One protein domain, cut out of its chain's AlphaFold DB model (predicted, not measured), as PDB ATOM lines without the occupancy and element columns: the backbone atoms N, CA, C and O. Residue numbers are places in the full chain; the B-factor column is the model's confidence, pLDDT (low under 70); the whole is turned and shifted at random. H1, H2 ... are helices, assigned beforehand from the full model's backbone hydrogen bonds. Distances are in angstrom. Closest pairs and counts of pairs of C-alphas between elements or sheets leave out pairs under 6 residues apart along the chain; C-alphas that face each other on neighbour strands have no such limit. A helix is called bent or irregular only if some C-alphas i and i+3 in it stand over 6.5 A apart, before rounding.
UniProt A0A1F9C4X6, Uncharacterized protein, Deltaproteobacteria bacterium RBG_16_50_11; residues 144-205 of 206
ATOM      1  N   PHE A 144     172.464 226.892 143.240       95.56
ATOM      2  CA  PHE A 144     171.369 226.129 143.820       95.56
ATOM      3  C   PHE A 144     170.250 225.966 142.792       95.56
ATOM      4  O   PHE A 144     169.954 226.886 142.033       95.56
ATOM      5  N   ASN A 145     169.642 224.784 142.785       93.12
ATOM      6  CA  ASN A 145     168.341 224.555 142.165       93.12
ATOM      7  C   ASN A 145     167.256 224.477 143.252       93.12
ATOM      8  O   ASN A 145     167.569 224.549 144.442       93.12
ATOM      9  N   GLU A 146     166.000 224.288 142.850       94.06
ATOM     10  CA  GLU A 146     164.850 224.165 143.763       94.06
ATOM     11  C   GLU A 146     165.104 223.179 144.912       94.06
ATOM     12  O   GLU A 146     164.949 223.537 146.074       94.06
ATOM     13  N   LYS A 147     165.624 221.979 144.620       94.94
ATOM     14  CA  LYS A 147     165.877 220.951 145.647       94.94
ATOM     15  C   LYS A 147     166.908 221.388 146.686       94.94
ATOM     16  O   LYS A 147     166.820 220.984 147.844       94.94
ATOM     17  N   ASP A 148     167.916 222.162 146.285       96.56
ATOM     18  CA  ASP A 148     168.900 222.678 147.238       96.56
ATOM     19  C   ASP A 148     168.304 223.795 148.102       96.56
ATOM     20  O   ASP A 148     168.625 223.874 149.289       96.56
ATOM     21  N   TYR A 149     167.426 224.634 147.537       96.56
ATOM     22  CA  TYR A 149     166.688 225.642 148.301       96.56
ATOM     23  C   TYR A 149     165.700 225.004 149.282       96.56
ATOM     24  O   TYR A 149     165.687 225.408 150.442       96.56
ATOM     25  N   ASP A 150     164.972 223.958 148.888       95.56
ATOM     26  CA  ASP A 150     164.101 223.191 149.789       95.56
ATOM     27  C   ASP A 150     164.893 222.621 150.969       95.56
ATOM     28  O   ASP A 150     164.510 222.763 152.134       95.56
ATOM     29  N   GLN A 151     166.052 222.016 150.682       96.00
ATOM     30  CA  GLN A 151     166.934 221.487 151.716       96.00
ATOM     31  C   GLN A 151     167.475 222.601 152.625       96.00
ATOM     32  O   GLN A 151     167.554 222.410 153.842       96.00
ATOM     33  N   LEU A 152     167.846 223.755 152.060       96.00
ATOM     34  CA  LEU A 152     168.293 224.915 152.827       96.00
ATOM     35  C   LEU A 152     167.182 225.411 153.760       96.00
ATOM     36  O   LEU A 152     167.431 225.581 154.948       96.00
ATOM     37  N   ILE A 153     165.962 225.603 153.260       94.75
ATOM     38  CA  ILE A 153     164.825 226.093 154.048       94.75
ATOM     39  C   ILE A 153     164.495 225.117 155.183       94.75
ATOM     40  O   ILE A 153     164.339 225.548 156.325       94.75
ATOM     41  N   ALA A 154     164.489 223.808 154.914       94.31
ATOM     42  CA  ALA A 154     164.272 222.787 155.940       94.31
ATOM     43  C   ALA A 154     165.354 222.807 157.037       94.31
ATOM     44  O   ALA A 154     165.065 222.606 158.216       94.31
ATOM     45  N   ILE A 155     166.609 223.078 156.664       94.31
ATOM     46  CA  ILE A 155     167.710 223.293 157.611       94.31
ATOM     47  C   ILE A 155     167.467 224.559 158.455       94.31
ATOM     48  O   ILE A 155     167.652 224.530 159.677       94.31
ATOM     49  N   LEU A 156     167.059 225.663 157.821       91.88
ATOM     50  CA  LEU A 156     166.868 226.956 158.483       91.88
ATOM     51  C   LEU A 156     165.691 226.945 159.468       91.88
ATOM     52  O   LEU A 156     165.814 227.529 160.546       91.88
ATOM     53  N   ASP A 157     164.592 226.255 159.150       90.25
ATOM     54  CA  ASP A 157     163.420 226.150 160.038       90.25
ATOM     55  C   ASP A 157     163.664 225.251 161.269       90.25
ATOM     56  O   ASP A 157     162.907 225.280 162.239       90.25
ATOM     57  N   GLY A 158     164.768 224.499 161.277       88.06
ATOM     58  CA  GLY A 158     165.212 223.707 162.419       88.06
ATOM     59  C   GLY A 158     165.994 224.513 163.466       88.06
ATOM     60  O   GLY A 158     165.613 225.597 163.908       88.06
ATOM     61  N   ARG A 159     167.138 223.964 163.896       84.44
ATOM     62  CA  ARG A 159     167.973 224.531 164.974       84.44
ATOM     63  C   ARG A 159     168.493 225.939 164.664       84.44
ATOM     64  O   ARG A 159     168.707 226.727 165.586       84.44
ATOM     65  N   LEU A 160     168.689 226.267 163.388       91.88
ATOM     66  CA  LEU A 160     169.231 227.562 162.973       91.88
ATOM     67  C   LEU A 160     168.265 228.722 163.194       91.88
ATOM     68  O   LEU A 160     168.724 229.853 163.338       91.88
ATOM     69  N   LYS A 161     166.963 228.456 163.320       91.19
ATOM     70  CA  LYS A 161     165.943 229.467 163.613       91.19
ATOM     71  C   LYS A 161     166.286 230.320 164.833       91.19
ATOM     72  O   LYS A 161     166.017 231.514 164.837       91.19
ATOM     73  N   TYR A 162     166.912 229.734 165.854       90.12
ATOM     74  CA  TYR A 162     167.354 230.471 167.040       90.12
ATOM     75  C   TYR A 162     168.547 231.384 166.748       90.12
ATOM     76  O   TYR A 162     168.551 232.530 167.182       90.12
ATOM     77  N   VAL A 163     169.516 230.914 165.957       90.44
ATOM     78  CA  VAL A 163     170.671 231.729 165.548       90.44
ATOM     79  C   VAL A 163     170.212 232.912 164.691       90.44
ATOM     80  O   VAL A 163     170.656 234.034 164.912       90.44
ATOM     81  N   LEU A 164     169.271 232.682 163.771       90.44
ATOM     82  CA  LEU A 164     168.693 233.709 162.893       90.44
ATOM     83  C   LEU A 164     167.755 234.692 163.616       90.44
ATOM     84  O   LEU A 164     167.427 235.736 163.064       90.44
ATOM     85  N   ARG A 165     167.295 234.362 164.831       91.31
ATOM     86  CA  ARG A 165     166.557 235.293 165.703       91.31
ATOM     87  C   ARG A 165     167.487 236.220 166.478       91.31
ATOM     88  O   ARG A 165     167.085 237.330 166.802       91.31
ATOM     89  N   GLU A 166     168.684 235.745 166.813       93.06
ATOM     90  CA  GLU A 166     169.684 236.509 167.569       93.06
ATOM     91  C   GLU A 166     170.488 237.444 166.658       93.06
ATOM     92  O   GLU A 166     170.815 238.553 167.067       93.06
ATOM     93  N   TRP A 167     170.781 237.010 165.428       92.06
ATOM     94  CA  TRP A 167     171.640 237.727 164.488       92.06
ATOM     95  C   TRP A 167     170.899 238.094 163.212       92.06
ATOM     96  O   TRP A 167     170.221 237.259 162.610       92.06
ATOM     97  N   THR A 168     171.071 239.336 162.765       90.88
ATOM     98  CA  THR A 168     170.417 239.828 161.551       90.88
ATOM     99  C   THR A 168     171.217 239.503 160.288       90.88
ATOM    100  O   THR A 168     172.393 239.135 160.320       90.88
ATOM    101  N   ARG A 169     170.587 239.709 159.125       91.06
ATOM    102  CA  ARG A 169     171.240 239.617 157.806       91.06
ATOM    103  C   ARG A 169     172.369 240.632 157.580       91.06
ATOM    104  O   ARG A 169     173.032 240.543 156.553       91.06
ATOM    105  N   ASP A 170     172.517 241.617 158.465       94.19
ATOM    106  CA  ASP A 170     173.565 242.642 158.432       94.19
ATOM    107  C   ASP A 170     174.807 242.239 159.255       94.19
ATOM    108  O   ASP A 170     175.804 242.962 159.261       94.19
ATOM    109  N   GLU A 171     174.745 241.094 159.945       94.94
ATOM    110  CA  GLU A 171     175.762 240.585 160.875       94.94
ATOM    111  C   GLU A 171     176.174 239.144 160.523       94.94
ATOM    112  O   GLU A 171     176.417 238.288 161.388       94.94
ATOM    113  N   LEU A 172     176.243 238.840 159.226       95.62
ATOM    114  CA  LEU A 172     176.600 237.524 158.722       95.62
ATOM    115  C   LEU A 172     178.001 237.123 159.185       95.62
ATOM    116  O   LEU A 172     178.172 235.986 159.603       95.62
ATOM    117  N   THR A 173     179.000 238.014 159.202       95.88
ATOM    118  CA  THR A 173     180.351 237.642 159.684       95.88
ATOM    119  C   THR A 173     180.377 237.207 161.144       95.88
ATOM    120  O   THR A 173     181.157 236.322 161.499       95.88
ATOM    121  N   GLN A 174     179.517 237.784 161.983       93.94
ATOM    122  CA  GLN A 174     179.442 237.471 163.413       93.94
ATOM    123  C   GLN A 174     178.729 236.135 163.658       93.94
ATOM    124  O   GLN A 174     179.106 235.360 164.540       93.94
ATOM    125  N   SER A 175     177.715 235.845 162.845       94.62
ATOM    126  CA  SER A 175     176.879 234.650 162.965       94.62
ATOM    127  C   SER A 175     177.368 233.456 162.144       94.62
ATOM    128  O   SER A 175     177.012 232.325 162.465       94.62
ATOM    129  N   PHE A 176     178.220 233.649 161.132       94.88
ATOM    130  CA  PHE A 176     178.583 232.607 160.165       94.88
ATOM    131  C   PHE A 176     179.145 231.346 160.818       94.88
ATOM    132  O   PHE A 176     178.660 230.246 160.566       94.88
ATOM    133  N   LEU A 177     180.127 231.490 161.714       93.06
ATOM    134  CA  LEU A 177     180.690 230.338 162.422       93.06
ATOM    135  C   LEU A 177     179.647 229.657 163.313       93.06
ATOM    136  O   LEU A 177     179.619 228.432 163.379       93.06
ATOM    137  N   LYS A 178     178.756 230.425 163.952       94.12
ATOM    138  CA  LYS A 178     177.664 229.869 164.764       94.12
ATOM    139  C   LYS A 178     176.687 229.065 163.905       94.12
ATOM    140  O   LYS A 178     176.297 227.979 164.316       94.12
ATOM    141  N   LEU A 179     176.337 229.557 162.712       95.12
ATOM    142  CA  LEU A 179     175.478 228.850 161.754       95.12
ATOM    143  C   LEU A 179     176.112 227.522 161.326       95.12
ATOM    144  O   LEU A 179     175.470 226.480 161.403       95.12
ATOM    145  N   ILE A 180     177.389 227.547 160.941       95.06
ATOM    146  CA  ILE A 180     178.115 226.353 160.498       95.06
ATOM    147  C   ILE A 180     178.297 225.331 161.630       95.06
ATOM    148  O   ILE A 180     178.131 224.137 161.404       95.06
ATOM    149  N   LEU A 181     178.613 225.774 162.851       94.19
ATOM    150  CA  LEU A 181     178.757 224.884 164.009       94.19
ATOM    151  C   LEU A 181     177.417 224.290 164.455       94.19
ATOM    152  O   LEU A 181     177.364 223.133 164.867       94.19
ATOM    153  N   ALA A 182     176.337 225.071 164.385       94.31
ATOM    154  CA  ALA A 182     175.002 224.602 164.733       94.31
ATOM    155  C   ALA A 182     174.442 223.628 163.688       94.31
ATOM    156  O   ALA A 182     173.691 222.724 164.060       94.31
ATOM    157  N   GLU A 183     174.809 223.799 162.415       95.56
ATOM    158  CA  GLU A 183     174.377 222.936 161.320       95.56
ATOM    159  C   GLU A 183     175.472 222.719 160.251       95.56
ATOM    160  O   GLU A 183     175.497 223.389 159.210       95.56
ATOM    161  N   PRO A 184     176.361 221.728 160.451       95.31
ATOM    162  CA  PRO A 184     177.444 221.430 159.512       95.31
ATOM    163  C   PRO A 184     176.965 220.986 158.124       95.31
ATOM    164  O   PRO A 184     177.726 221.087 157.156       95.31
ATOM    165  N   ARG A 185     175.706 220.530 157.983       96.06
ATOM    166  CA  ARG A 185     175.124 220.168 156.678       96.06
ATOM    167  C   ARG A 185     175.072 221.349 155.704       96.06
ATOM    168  O   ARG A 185     175.012 221.123 154.498       96.06
ATOM    169  N   LEU A 186     175.158 222.592 156.183       96.31
ATOM    170  CA  LEU A 186     175.311 223.769 155.321       96.31
ATOM    171  C   LEU A 186     176.581 223.695 154.456       96.31
ATOM    172  O   LEU A 186     176.542 224.059 153.280       96.31
ATOM    173  N   ILE A 187     177.694 223.187 155.006       96.00
ATOM    174  CA  ILE A 187     178.955 223.038 154.262       96.00
ATOM    175  C   ILE A 187     178.771 222.024 153.136       96.00
ATOM    176  O   ILE A 187     179.132 222.291 151.991       96.00
ATOM    177  N   THR A 188     178.214 220.853 153.454       96.12
ATOM    178  CA  THR A 188     178.063 219.772 152.474       96.12
ATOM    179  C   THR A 188     177.058 220.140 151.388       96.12
ATOM    180  O   THR A 188     177.308 219.845 150.219       96.12
ATOM    181  N   LEU A 189     175.981 220.853 151.736       97.19
ATOM    182  CA  LEU A 189     175.031 221.412 150.773       97.19
ATOM    183  C   LEU A 189     175.725 222.379 149.802       97.19
ATOM    184  O   LEU A 189     175.619 222.221 148.586       97.19
ATOM    185  N   GLY A 190     176.510 223.324 150.329       96.75
ATOM    186  CA  GLY A 190     177.274 224.264 149.508       96.75
ATOM    187  C   GLY A 190     178.313 223.579 148.613       96.75
ATOM    188  O   GLY A 190     178.400 223.873 147.420       96.75
ATOM    189  N   ALA A 191     179.066 222.619 149.155       96.31
ATOM    190  CA  ALA A 191     180.068 221.857 148.410       96.31
ATOM    191  C   ALA A 191     179.440 221.031 147.276       96.31
ATOM    192  O   ALA A 191     179.960 221.018 146.159       96.31
ATOM    193  N   LYS A 192     178.291 220.392 147.526       95.94
ATOM    194  CA  LYS A 192     177.540 219.637 146.514       95.94
ATOM    195  C   LYS A 192     177.099 220.533 145.354       95.94
ATOM    196  O   LYS A 192     177.263 220.145 144.198       95.94
ATOM    197  N   ALA A 193     176.582 221.729 145.645       95.00
ATOM    198  CA  ALA A 193     176.178 222.685 144.614       95.00
ATOM    199  C   ALA A 193     177.370 223.151 143.756       95.00
ATOM    200  O   ALA A 193     177.265 223.225 142.529       95.00
ATOM    201  N   LEU A 194     178.527 223.403 144.384       93.94
ATOM    202  CA  LEU A 194     179.765 223.754 143.682       93.94
ATOM    203  C   LEU A 194     180.245 222.622 142.764       93.94
ATOM    204  O   LEU A 194     180.470 222.860 141.578       93.94
ATOM    205  N   LEU A 195     180.336 221.391 143.277       93.81
ATOM    206  CA  LEU A 195     180.772 220.221 142.506       93.81
ATOM    207  C   LEU A 195     179.861 219.955 141.303       93.81
ATOM    208  O   LEU A 195     180.347 219.750 140.192       93.81
ATOM    209  N   ARG A 196     178.539 220.012 141.501       93.31
ATOM    210  CA  ARG A 196     177.561 219.817 140.422       93.31
ATOM    211  C   ARG A 196     177.730 220.850 139.307       93.31
ATOM    212  O   ARG A 196     177.733 220.476 138.139       93.31
ATOM    213  N   SER A 197     177.915 222.123 139.662       88.12
ATOM    214  CA  SER A 197     178.138 223.208 138.697       88.12
ATOM    215  C   SER A 197     179.448 223.046 137.914       88.12
ATOM    216  O   SER A 197     179.495 223.358 136.726       88.12
ATOM    217  N   MET A 198     180.514 222.537 138.542       88.00
ATOM    218  CA  MET A 198     181.771 222.261 137.835       88.00
ATOM    219  C   MET A 198     181.619 221.117 136.827       88.00
ATOM    220  O   MET A 198     182.109 221.222 135.704       88.00
ATOM    221  N   LEU A 199     180.902 220.051 137.198       87.19
ATOM    222  CA  LEU A 199     180.656 218.904 136.323       87.19
ATOM    223  C   LEU A 199     179.760 219.260 135.129       87.19
ATOM    224  O   LEU A 199     180.046 218.818 134.018       87.19
ATOM    225  N   SER A 200     178.716 220.074 135.320       81.50
ATOM    226  CA  SER A 200     177.839 220.506 134.219       81.50
ATOM    227  C   SER A 200     178.582 221.362 133.194       81.50
ATOM    228  O   SER A 200     178.428 221.158 131.992       81.50
ATOM    229  N   ASN A 201     179.449 222.268 133.654       74.06
ATOM    230  CA  ASN A 201     180.256 223.105 132.764       74.06
ATOM    231  C   ASN A 201     181.254 222.273 131.944       74.06
ATOM    232  O   ASN A 201     181.530 222.610 130.800       74.06
ATOM    233  N   PHE A 202     181.756 221.166 132.495       69.06
ATOM    234  CA  PHE A 202     182.664 220.264 131.783       69.06
ATOM    235  C   PHE A 202     181.984 219.513 130.626       69.06
ATOM    236  O   PHE A 202     182.624 219.237 129.615       69.06
ATOM    237  N   HIS A 203     180.692 219.197 130.763       60.41
ATOM    238  CA  HIS A 203     179.915 218.505 129.727       60.41
ATOM    239  C   HIS A 203     179.382 219.448 128.640       60.41
ATOM    240  O   HIS A 203     179.087 218.982 127.551       60.41
ATOM    241  N   SER A 204     179.284 220.756 128.905       57.88
ATOM    242  CA  SER A 204     178.852 221.767 127.922       57.88
ATOM    243  C   SER A 204     179.976 222.256 126.993       57.88
ATOM    244  O   SER A 204     179.714 223.051 126.094       57.88
ATOM    245  N   VAL A 205     181.225 221.843 127.235       56.22
ATOM    246  CA  VAL A 205     182.425 222.252 126.470       56.22
ATOM    247  C   VAL A 205     182.933 221.110 125.563       56.22
ATOM    248  O   VAL A 205     183.980 221.227 124.931       56.22
TER     249      VAL A 205
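AT A GLANCE: This is residues 144 to 205 of the 206 residues of an uncharacterized protein of Deltaproteobacteria bacterium RBG_16_50_11 (UniProt A0A1F9C4X6). Two helices, H1 and the longer H4, run side by side in opposite ways, and the short helical hairpin of H2 and H3 makes a head at one end of the pair. At the other end residues 198 to 205, of which 198 to 203 belong to H4, stick out as a free tail. The printed part has 62 residues with four named helices, H1, H2, H3 and H4 along the chain, and no named strand; its class is all helix. It is loose, with a radius of gyration of the C-alphas of 13.9 A, and its outline is a rod of 45 by 21 by 18 A.

IN THESE COORDINATES: H1, residues 146 to 156, begins at C-alpha 146 (164.850, 224.165, 143.763) and is 15.1 A long from first to last C-alpha. H2, residues 160 to 166, measures 10.1 A. H3, residues 172 to 182, measures 14.3 A and is irregular: C-alphas 174 and 177 are 7.3 A apart. H4, residues 185 to 203, measures 27.4 A and ends at C-alpha 203 (179.915, 218.505, 129.727).

HOW THE PARTS SIT: H1 touches H4, which meets it with residues 186 to 193 alone; the closest C-alphas, of Asp 148 and Leu 189, are 7.2 A apart. They run opposite ways at a shallow tilt of 14 degrees. H1 and H2 meet only through their link. H2 and H3 form a hairpin and touch, the closest C-alphas being those of Leu 160 and Leu 179 at 6.5 A; the tilt of 36 degrees is only just steep. H3 and H4 are close but not clearly touching, about perpendicular at 79 degrees, with the C-alphas of Ile 180 and Leu 186 closest at 6.4 A. H1 and H3 are apart, as are H2 and H4. Every O i to N i+4 pair is within hydrogen-bond range in H1, H2 and H4, and 5 of 7 are in H3.

THE WHOLE: The C-alphas farthest apart, of Glu 166 and Val 205, are 45.3 A apart. The printed part has no cut, and its three links are tight. The mean pLDDT of the printed part is 90.9; residues 202 to 205 are under 70.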